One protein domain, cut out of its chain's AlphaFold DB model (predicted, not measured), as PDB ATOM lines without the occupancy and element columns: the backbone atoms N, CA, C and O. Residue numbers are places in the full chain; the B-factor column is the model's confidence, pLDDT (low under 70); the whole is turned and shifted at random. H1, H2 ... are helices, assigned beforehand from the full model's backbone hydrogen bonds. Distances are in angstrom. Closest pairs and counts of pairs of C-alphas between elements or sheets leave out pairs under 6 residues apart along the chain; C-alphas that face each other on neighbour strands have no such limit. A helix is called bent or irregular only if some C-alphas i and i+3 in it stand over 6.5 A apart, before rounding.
ATOM      1  N   MET A 247     226.677 185.345 351.630       81.06
ATOM      2  CA  MET A 247     227.656 185.896 350.703       81.06
ATOM      3  C   MET A 247     229.055 185.501 351.195       81.06
ATOM      4  O   MET A 247     229.491 185.873 352.278       81.06
ATOM      5  N   THR A 248     229.755 184.670 350.435       86.62
ATOM      6  CA  THR A 248     231.105 184.232 350.807       86.62
ATOM      7  C   THR A 248     232.139 185.176 350.213       86.62
ATOM      8  O   THR A 248     231.897 185.816 349.188       86.62
ATOM      9  N   GLU A 249     233.331 185.219 350.804       89.94
ATOM     10  CA  GLU A 249     234.469 185.953 350.239       89.94
ATOM     11  C   GLU A 249     234.709 185.569 348.765       89.94
ATOM     12  O   GLU A 249     234.890 186.430 347.906       89.94
ATOM     13  N   GLY A 250     234.624 184.272 348.448       91.75
ATOM     14  CA  GLY A 250     234.778 183.770 347.083       91.75
ATOM     15  C   GLY A 250     233.667 184.214 346.124       91.75
ATOM     16  O   GLY A 250     233.918 184.343 344.927       91.75
ATOM     17  N   LEU A 251     232.445 184.464 346.606       89.81
ATOM     18  CA  LEU A 251     231.373 185.052 345.791       89.81
ATOM     19  C   LEU A 251     231.645 186.532 345.502       89.81
ATOM     20  O   LEU A 251     231.547 186.943 344.349       89.81
ATOM     21  N   ILE A 252     232.051 187.308 346.513       92.56
ATOM     22  CA  ILE A 252     232.397 188.731 346.350       92.56
ATOM     23  C   ILE A 252     233.570 188.887 345.382       92.56
ATOM     24  O   ILE A 252     233.522 189.726 344.484       92.56
ATOM     25  N   ARG A 253     234.598 188.042 345.519       94.25
ATOM     26  CA  ARG A 253     235.764 188.042 344.630       94.25
ATOM     27  C   ARG A 253     235.379 187.737 343.183       94.25
ATOM     28  O   ARG A 253     235.723 188.513 342.300       94.25
ATOM     29  N   ARG A 254     234.586 186.686 342.948       93.12
ATOM     30  CA  ARG A 254     234.081 186.356 341.604       93.12
ATOM     31  C   ARG A 254     233.213 187.467 341.016       93.12
ATOM     32  O   ARG A 254     233.313 187.749 339.828       93.12
ATOM     33  N   ALA A 255     232.390 188.124 341.836       91.19
ATOM     34  CA  ALA A 255     231.608 189.276 341.395       91.19
ATOM     35  C   ALA A 255     232.515 190.441 340.960       91.19
ATOM     36  O   ALA A 255     232.244 191.074 339.943       91.19
ATOM     37  N   LYS A 256     233.615 190.693 341.682       93.88
ATOM     38  CA  LYS A 256     234.610 191.708 341.311       93.88
ATOM     39  C   LYS A 256     235.350 191.359 340.020       93.88
ATOM     40  O   LYS A 256     235.495 192.219 339.159       93.88
ATOM     41  N   GLU A 257     235.798 190.115 339.884       94.81
ATOM     42  CA  GLU A 257     236.466 189.621 338.673       94.81
ATOM     43  C   GLU A 257     235.545 189.741 337.456       94.81
ATOM     44  O   GLU A 257     235.960 190.248 336.419       94.81
ATOM     45  N   TYR A 258     234.273 189.354 337.601       91.00
ATOM     46  CA  TYR A 258     233.271 189.520 336.553       91.00
ATOM     47  C   TYR A 258     233.088 190.990 336.173       91.00
ATOM     48  O   TYR A 258     233.083 191.314 334.987       91.00
ATOM     49  N   LEU A 259     233.006 191.890 337.160       91.12
ATOM     50  CA  LEU A 259     232.964 193.323 336.892       91.12
ATOM     51  C   LEU A 259     234.171 193.757 336.043       91.12
ATOM     52  O   LEU A 259     234.003 194.380 335.003       91.12
ATOM     53  N   ASP A 260     235.390 193.371 336.392       92.44
ATOM     54  CA  ASP A 260     236.573 193.813 335.638       92.44
ATOM     55  C   ASP A 260     236.580 193.391 334.153       92.44
ATOM     56  O   ASP A 260     237.304 193.991 333.358       92.44
ATOM     57  N   THR A 261     235.749 192.419 333.759       91.88
ATOM     58  CA  THR A 261     235.570 192.014 332.354       91.88
ATOM     59  C   THR A 261     234.560 192.854 331.563       91.88
ATOM     60  O   THR A 261     234.560 192.797 330.334       91.88
ATOM     61  N   LEU A 262     233.697 193.629 332.227       88.44
ATOM     62  CA  LEU A 262     232.619 194.379 331.576       88.44
ATOM     63  C   LEU A 262     233.108 195.709 330.987       88.44
ATOM     64  O   LEU A 262     234.023 196.363 331.493       88.44
ATOM     65  N   ASN A 263     232.439 196.158 329.924       88.44
ATOM     66  CA  ASN A 263     232.714 197.461 329.333       88.44
ATOM     67  C   ASN A 263     232.152 198.581 330.224       88.44
ATOM     68  O   ASN A 263     230.950 198.669 330.459       88.44
ATOM     69  N   ARG A 264     233.012 199.502 330.670       87.44
ATOM     70  CA  ARG A 264     232.609 200.641 331.518       87.44
ATOM     71  C   ARG A 264     231.608 201.587 330.853       87.44
ATOM     72  O   ARG A 264     230.942 202.347 331.556       87.44
ATOM     73  N   LEU A 265     231.558 201.575 329.521       84.00
ATOM     74  CA  LEU A 265     230.663 202.387 328.697       84.00
ATOM     75  C   LEU A 265     229.345 201.676 328.367       84.00
ATOM     76  O   LEU A 265     228.556 202.219 327.603       84.00
ATOM     77  N   GLU A 266     229.114 200.477 328.903       78.12
ATOM     78  CA  GLU A 266     227.856 199.762 328.715       78.12
ATOM     79  C   GLU A 266     226.691 200.613 329.242       78.12
ATOM     80  O   GLU A 266     226.602 200.915 330.440       78.12
ATOM     81  N   GLU A 267     225.835 201.057 328.319       72.88
ATOM     82  CA  GLU A 267     224.628 201.806 328.649       72.88
ATOM     83  C   GLU A 267     223.683 200.947 329.489       72.88
ATOM     84  O   GLU A 267     223.655 199.719 329.397       72.88
ATOM     85  N   ILE A 268     222.885 201.611 330.325       72.25
ATOM     86  CA  ILE A 268     221.836 200.942 331.086       72.25
ATOM     87  C   ILE A 268     220.749 200.546 330.092       72.25
ATOM     88  O   ILE A 268     219.833 201.315 329.811       72.25
ATOM     89  N   VAL A 269     220.839 199.332 329.566       69.12
ATOM     90  CA  VAL A 269     219.694 198.707 328.922       69.12
ATOM     91  C   VAL A 269     218.767 198.272 330.051       69.12
ATOM     92  O   VAL A 269     219.180 197.571 330.979       69.12
ATOM     93  N   ALA A 270     217.512 198.724 330.017       64.00
ATOM     94  CA  ALA A 270     216.477 198.153 330.867       64.00
ATOM     95  C   ALA A 270     216.360 196.674 330.480       64.00
ATOM     96  O   ALA A 270     215.756 196.346 329.461       64.00
ATOM     97  N   GLY A 271     217.045 195.808 331.230       58.47
ATOM     98  CA  GLY A 271     217.199 194.409 330.868       58.47
ATOM     99  C   GLY A 271     215.836 193.765 330.654       58.47
ATOM    100  O   GLY A 271     215.003 193.731 331.562       58.47
ATOM    101  N   THR A 272     215.600 193.244 329.456       57.91
ATOM    102  CA  THR A 272     214.541 192.264 329.247       57.91
ATOM    103  C   THR A 272     214.914 191.008 330.034       57.91
ATOM    104  O   THR A 272     216.062 190.570 329.980       57.91
ATOM    105  N   GLN A 273     213.959 190.397 330.747       58.97
ATOM    106  CA  GLN A 273     214.170 189.160 331.530       58.97
ATOM    107  C   GLN A 273     214.801 188.000 330.729       58.97
ATOM    108  O   GLN A 273     215.225 187.008 331.313       58.97
ATOM    109  N   SER A 274     214.859 188.115 329.401       72.12
ATOM    110  CA  SER A 274     215.424 187.140 328.474       72.12
ATOM    111  C   SER A 274     216.936 186.927 328.606       72.12
ATOM    112  O   SER A 274     217.387 185.828 328.296       72.12
ATOM    113  N   ASN A 275     217.718 187.917 329.057       78.75
ATOM    114  CA  ASN A 275     219.164 187.752 329.238       78.75
ATOM    115  C   ASN A 275     219.632 188.313 330.594       78.75
ATOM    116  O   ASN A 275     219.815 189.524 330.736       78.75
ATOM    117  N   PRO A 276     219.873 187.449 331.598       73.44
ATOM    118  CA  PRO A 276     220.357 187.869 332.916       73.44
ATOM    119  C   PRO A 276     221.666 188.671 332.860       73.44
ATOM    120  O   PRO A 276     221.917 189.506 333.729       73.44
ATOM    121  N   ASN A 277     222.483 188.449 331.823       76.00
ATOM    122  CA  ASN A 277     223.767 189.123 331.644       76.00
ATOM    123  C   ASN A 277     223.649 190.592 331.234       76.00
ATOM    124  O   ASN A 277     224.646 191.295 331.364       76.00
ATOM    125  N   ASP A 278     222.469 191.077 330.842       76.19
ATOM    126  CA  ASP A 278     222.271 192.469 330.403       76.19
ATOM    127  C   ASP A 278     221.651 193.336 331.516       76.19
ATOM    128  O   ASP A 278     221.326 194.508 331.328       76.19
ATOM    129  N   TRP A 279     221.462 192.775 332.718       77.56
ATOM    130  CA  TRP A 279     220.788 193.480 333.802       77.56
ATOM    131  C   TRP A 279     221.680 194.555 334.448       77.56
ATOM    132  O   TRP A 279     222.753 194.259 334.982       77.56
ATOM    133  N   GLY A 280     221.217 195.808 334.431       79.50
ATOM    134  CA  GLY A 280     221.701 196.897 335.288       79.50
ATOM    135  C   GLY A 280     222.854 197.761 334.758       79.50
ATOM    136  O   GLY A 280     223.095 198.817 335.339       79.50
ATOM    137  N   GLY A 281     223.545 197.398 333.676       86.50
ATOM    138  CA  GLY A 281     224.715 198.144 333.180       86.50
ATOM    139  C   GLY A 281     225.877 198.245 334.189       86.50
ATOM    140  O   GLY A 281     225.771 197.862 335.359       86.50
ATOM    141  N   TRP A 282     227.018 198.786 333.755       88.44
ATOM    142  CA  TRP A 282     228.250 198.822 334.558       88.44
ATOM    143  C   TRP A 282     228.088 199.501 335.929       88.44
ATOM    144  O   TRP A 282     228.444 198.941 336.970       88.44
ATOM    145  N   ARG A 283     227.525 200.716 335.943       88.75
ATOM    146  CA  ARG A 283     227.442 201.562 337.148       88.75
ATOM    147  C   ARG A 283     226.626 200.913 338.261       88.75
ATOM    148  O   ARG A 283     227.085 200.874 339.400       88.75
ATOM    149  N   THR A 284     225.457 200.364 337.936       89.50
ATOM    150  CA  THR A 284     224.579 199.723 338.926       89.50
ATOM    151  C   THR A 284     225.246 198.497 339.531       89.50
ATOM    152  O   THR A 284     225.155 198.279 340.735       89.50
ATOM    153  N   ARG A 285     225.980 197.714 338.732       90.38
ATOM    154  CA  ARG A 285     226.692 196.533 339.236       90.38
ATOM    155  C   ARG A 285     227.852 196.910 340.155       90.38
ATOM    156  O   ARG A 285     228.040 196.260 341.180       90.38
ATOM    157  N   VAL A 286     228.584 197.985 339.848       92.38
ATOM    158  CA  VAL A 286     229.605 198.543 340.753       92.38
ATOM    159  C   VAL A 286     228.973 199.037 342.057       92.38
ATOM    160  O   VAL A 286     229.500 198.746 343.129       92.38
ATOM    161  N   MET A 287     227.829 199.725 341.991       91.75
ATOM    162  CA  MET A 287     227.093 200.156 343.186       91.75
ATOM    163  C   MET A 287     226.643 198.965 344.039       91.75
ATOM    164  O   MET A 287     226.886 198.956 345.242       91.75
ATOM    165  N   LEU A 288     226.056 197.933 343.424       91.44
ATOM    166  CA  LEU A 288     225.656 196.706 344.118       91.44
ATOM    167  C   LEU A 288     226.854 196.009 344.761       91.44
ATOM    168  O   LEU A 288     226.785 195.628 345.923       91.44
ATOM    169  N   HIS A 289     227.974 195.888 344.046       93.38
ATOM    170  CA  HIS A 289     229.197 195.307 344.596       93.38
ATOM    171  C   HIS A 289     229.757 196.114 345.774       93.38
ATOM    172  O   HIS A 289     230.204 195.525 346.760       93.38
ATOM    173  N   CYS A 290     229.686 197.446 345.711       93.06
ATOM    174  CA  CYS A 290     230.051 198.322 346.821       93.06
ATOM    175  C   CYS A 290     229.163 198.055 348.046       93.06
ATOM    176  O   CYS A 290     229.685 197.765 349.119       93.06
ATOM    177  N   ILE A 291     227.836 198.039 347.869       92.50
ATOM    178  CA  ILE A 291     226.868 197.744 348.940       92.50
ATOM    179  C   ILE A 291     227.128 196.359 349.534       92.50
ATOM    180  O   ILE A 291     227.228 196.222 350.747       92.50
ATOM    181  N   PHE A 292     227.306 195.340 348.693       91.94
ATOM    182  CA  PHE A 292     227.628 193.983 349.122       91.94
ATOM    183  C   PHE A 292     228.899 193.919 349.971       91.94
ATOM    184  O   PHE A 292     228.928 193.235 350.993       91.94
ATOM    185  N   THR A 293     229.937 194.638 349.552       92.69
ATOM    186  CA  THR A 293     231.225 194.683 350.248       92.69
ATOM    187  C   THR A 293     231.093 195.411 351.583       92.69
ATOM    188  O   THR A 293     231.542 194.888 352.597       92.69
ATOM    189  N   ILE A 294     230.421 196.566 351.612       91.50
ATOM    190  CA  ILE A 294     230.158 197.322 352.842       91.50
ATOM    191  C   ILE A 294     229.326 196.481 353.812       91.50
ATOM    192  O   ILE A 294     229.729 196.319 354.961       91.50
ATOM    193  N   SER A 295     228.223 195.882 353.358       91.00
ATOM    194  CA  SER A 295     227.391 194.991 354.174       91.00
ATOM    195  C   SER A 295     228.198 193.858 354.795       91.00
ATOM    196  O   SER A 295     228.054 193.591 355.983       91.00
ATOM    197  N   MET A 296     229.084 193.217 354.028       89.62
ATOM    198  CA  MET A 296     229.897 192.110 354.533       89.62
ATOM    199  C   MET A 296     231.009 192.540 355.482       89.62
ATOM    200  O   MET A 296     231.214 191.901 356.510       89.62
ATOM    201  N   LEU A 297     231.706 193.630 355.172       89.25
ATOM    202  CA  LEU A 297     232.790 194.136 356.007       89.25
ATOM    203  C   LEU A 297     232.275 194.742 357.319       89.25
ATOM    204  O   LEU A 297     232.925 194.603 358.352       89.25
ATOM    205  N   CYS A 298     231.107 195.387 357.287       89.06
ATOM    206  CA  CYS A 298     230.501 196.048 358.446       89.06
ATOM    207  C   CYS A 298     229.497 195.162 359.195       89.06
ATOM    208  O   CYS A 298     228.967 195.590 360.217       89.06
ATOM    209  N   LEU A 299     229.183 193.974 358.666       88.38
ATOM    210  CA  LEU A 299     228.080 193.118 359.123       88.38
ATOM    211  C   LEU A 299     226.719 193.845 359.151       88.38
ATOM    212  O   LEU A 299     225.872 193.568 360.000       88.38
ATOM    213  N   LEU A 300     226.512 194.767 358.206       88.56
ATOM    214  CA  LEU A 300     225.268 195.518 358.048       88.56
ATOM    215  C   LEU A 300     224.244 194.717 357.243       88.56
ATOM    216  O   LEU A 300     224.571 194.085 356.233       88.56
ATOM    217  N   ARG A 301     222.972 194.824 357.625       86.62
ATOM    218  CA  ARG A 301     221.847 194.393 356.786       86.62
ATOM    219  C   ARG A 301     221.791 195.252 355.519       86.62
ATOM    220  O   ARG A 301     222.208 196.407 355.520       86.62
ATOM    221  N   PHE A 302     221.209 194.730 354.436       87.19
ATOM    222  CA  PHE A 302     221.088 195.495 353.185       87.19
ATOM    223  C   PHE A 302     220.299 196.795 353.346       87.19
ATOM    224  O   PHE A 302     220.691 197.802 352.770       87.19
ATOM    225  N   GLY A 303     219.235 196.795 354.155       87.56
ATOM    226  CA  GLY A 303     218.482 198.017 354.452       87.56
ATOM    227  C   GLY A 303     219.326 199.077 355.167       87.56
ATOM    228  O   GLY A 303     219.206 200.256 354.862       87.56
ATOM    229  N   GLU A 304     220.227 198.655 356.057       89.75
ATOM    230  CA  GLU A 304     221.145 199.556 356.763       89.75
ATOM    231  C   GLU A 304     222.222 200.095 355.812       89.75
ATOM    232  O   GLU A 304     222.469 201.294 355.787       89.75
ATOM    233  N   ALA A 305     222.811 199.234 354.974       92.06
ATOM    234  CA  ALA A 305     223.808 199.645 353.985       92.06
ATOM    235  C   ALA A 305     223.232 200.577 352.902       92.06
ATOM    236  O   ALA A 305     223.908 201.506 352.474       92.06
ATOM    237  N   LEU A 306     221.980 200.360 352.480       92.06
ATOM    238  CA  LEU A 306     221.256 201.255 351.566       92.06
ATOM    239  C   LEU A 306     220.886 202.596 352.214       92.06
ATOM    240  O   LEU A 306     220.656 203.567 351.498       92.06
ATOM    241  N   GLY A 307     220.811 202.643 353.544       93.00
ATOM    242  CA  GLY A 307     220.547 203.854 354.314       93.00
ATOM    243  C   GLY A 307     221.788 204.692 354.622       93.00
ATOM    244  O   GLY A 307     221.639 205.743 355.237       93.00
ATOM    245  N   LEU A 308     222.988 204.246 354.224       91.88
ATOM    246  CA  LEU A 308     224.225 204.994 354.450       91.88
ATOM    247  C   LEU A 308     224.240 206.289 353.640       91.88
ATOM    248  O   LEU A 308     224.063 206.283 352.419       91.88
ATOM    249  N   MET A 309     224.512 207.391 354.328       93.75
ATOM    250  CA  MET A 309     224.702 208.704 353.730       93.75
ATOM    251  C   MET A 309     226.188 209.083 353.697       93.75
ATOM    252  O   MET A 309     227.028 208.472 354.359       93.75
TER     253      MET A 309
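AT A GLANCE: This is residues 247 to 309 of the 378 residues of an uncharacterized protein of Steccherinum ochraceum (UniProt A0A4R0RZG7). Two long helices, H1 and H2, lie side by side as a helical hairpin, and a short third helix, H3, folds back onto the last part of H2, on the side away from H1. At the other end of the hairpin a long loop joins H1 to H2, and its residues 272 to 277 stick out from the rest. The printed part has 63 residues with three named helices, in the order H1, H2, H3, and no named strand, and its class is all helix. It is only just compact, close to loose, with a radius of gyration of the C-alphas of 12.8 A, and the C-alphas span 32 by 24 by 21 A.

IN THESE COORDINATES: The printed part begins at Met 247, two residues before the first helix. H1 is residues 249 to 261, 18.9 A from first to last C-alpha, and begins with the C-alpha of Glu 249 at (234.469, 185.953, 350.239). Residues 262 to 280 then form a stretch with no named element. H2, residues 281 to 298, is the longest helix by residues and measures 26.0 A; its first C-alpha, that of Gly 281, is at (224.715, 198.144, 333.180). H3 is residues 302 to 306, 6.0 A long, and ends with the C-alpha of Leu 306 at (221.256, 201.255, 351.566). Residues 307 to 309 follow it.

HOW THE PARTS SIT: H1 and H2 form a helical hairpin and touch, with 8 pairs of C-alphas within 8 A. Their closest C-alphas, those of Ile 252 and Thr 293, are 7.2 A apart. The two helices run opposite ways at a shallow tilt of 22 degrees, and their centres are 10.8 A apart. H3 touches H2, which meets it with residues 291 to 295 alone. The closest C-alphas of this pair are those of Ser 295 and Ala 305, at 5.9 A. H1 and H3 are apart. In H1, H2 and H3 every pair of O of residue i and N of residue i+4 is within hydrogen-bond range. No helix is bent or irregular.

THE WHOLE: The two C-alphas farthest apart in the domain, those of Ser 274 and Cys 298, are 34.7 A apart, and the outline is rounded. The first and last printed C-alphas, those of Met 247 and Met 309, are 23.2 A apart. The printed part has no cut. The link from H1 to H2, 19 residues, is long, and its C-alphas lie 9 to 19 A from the mean of the C-alphas; within it residues 272 to 277 stand free. The link from H2 to H3, 3 residues, is tight. The mean pLDDT of the printed part is 85.8, and the model's confidence is low, under 70, at residues 269 to 273.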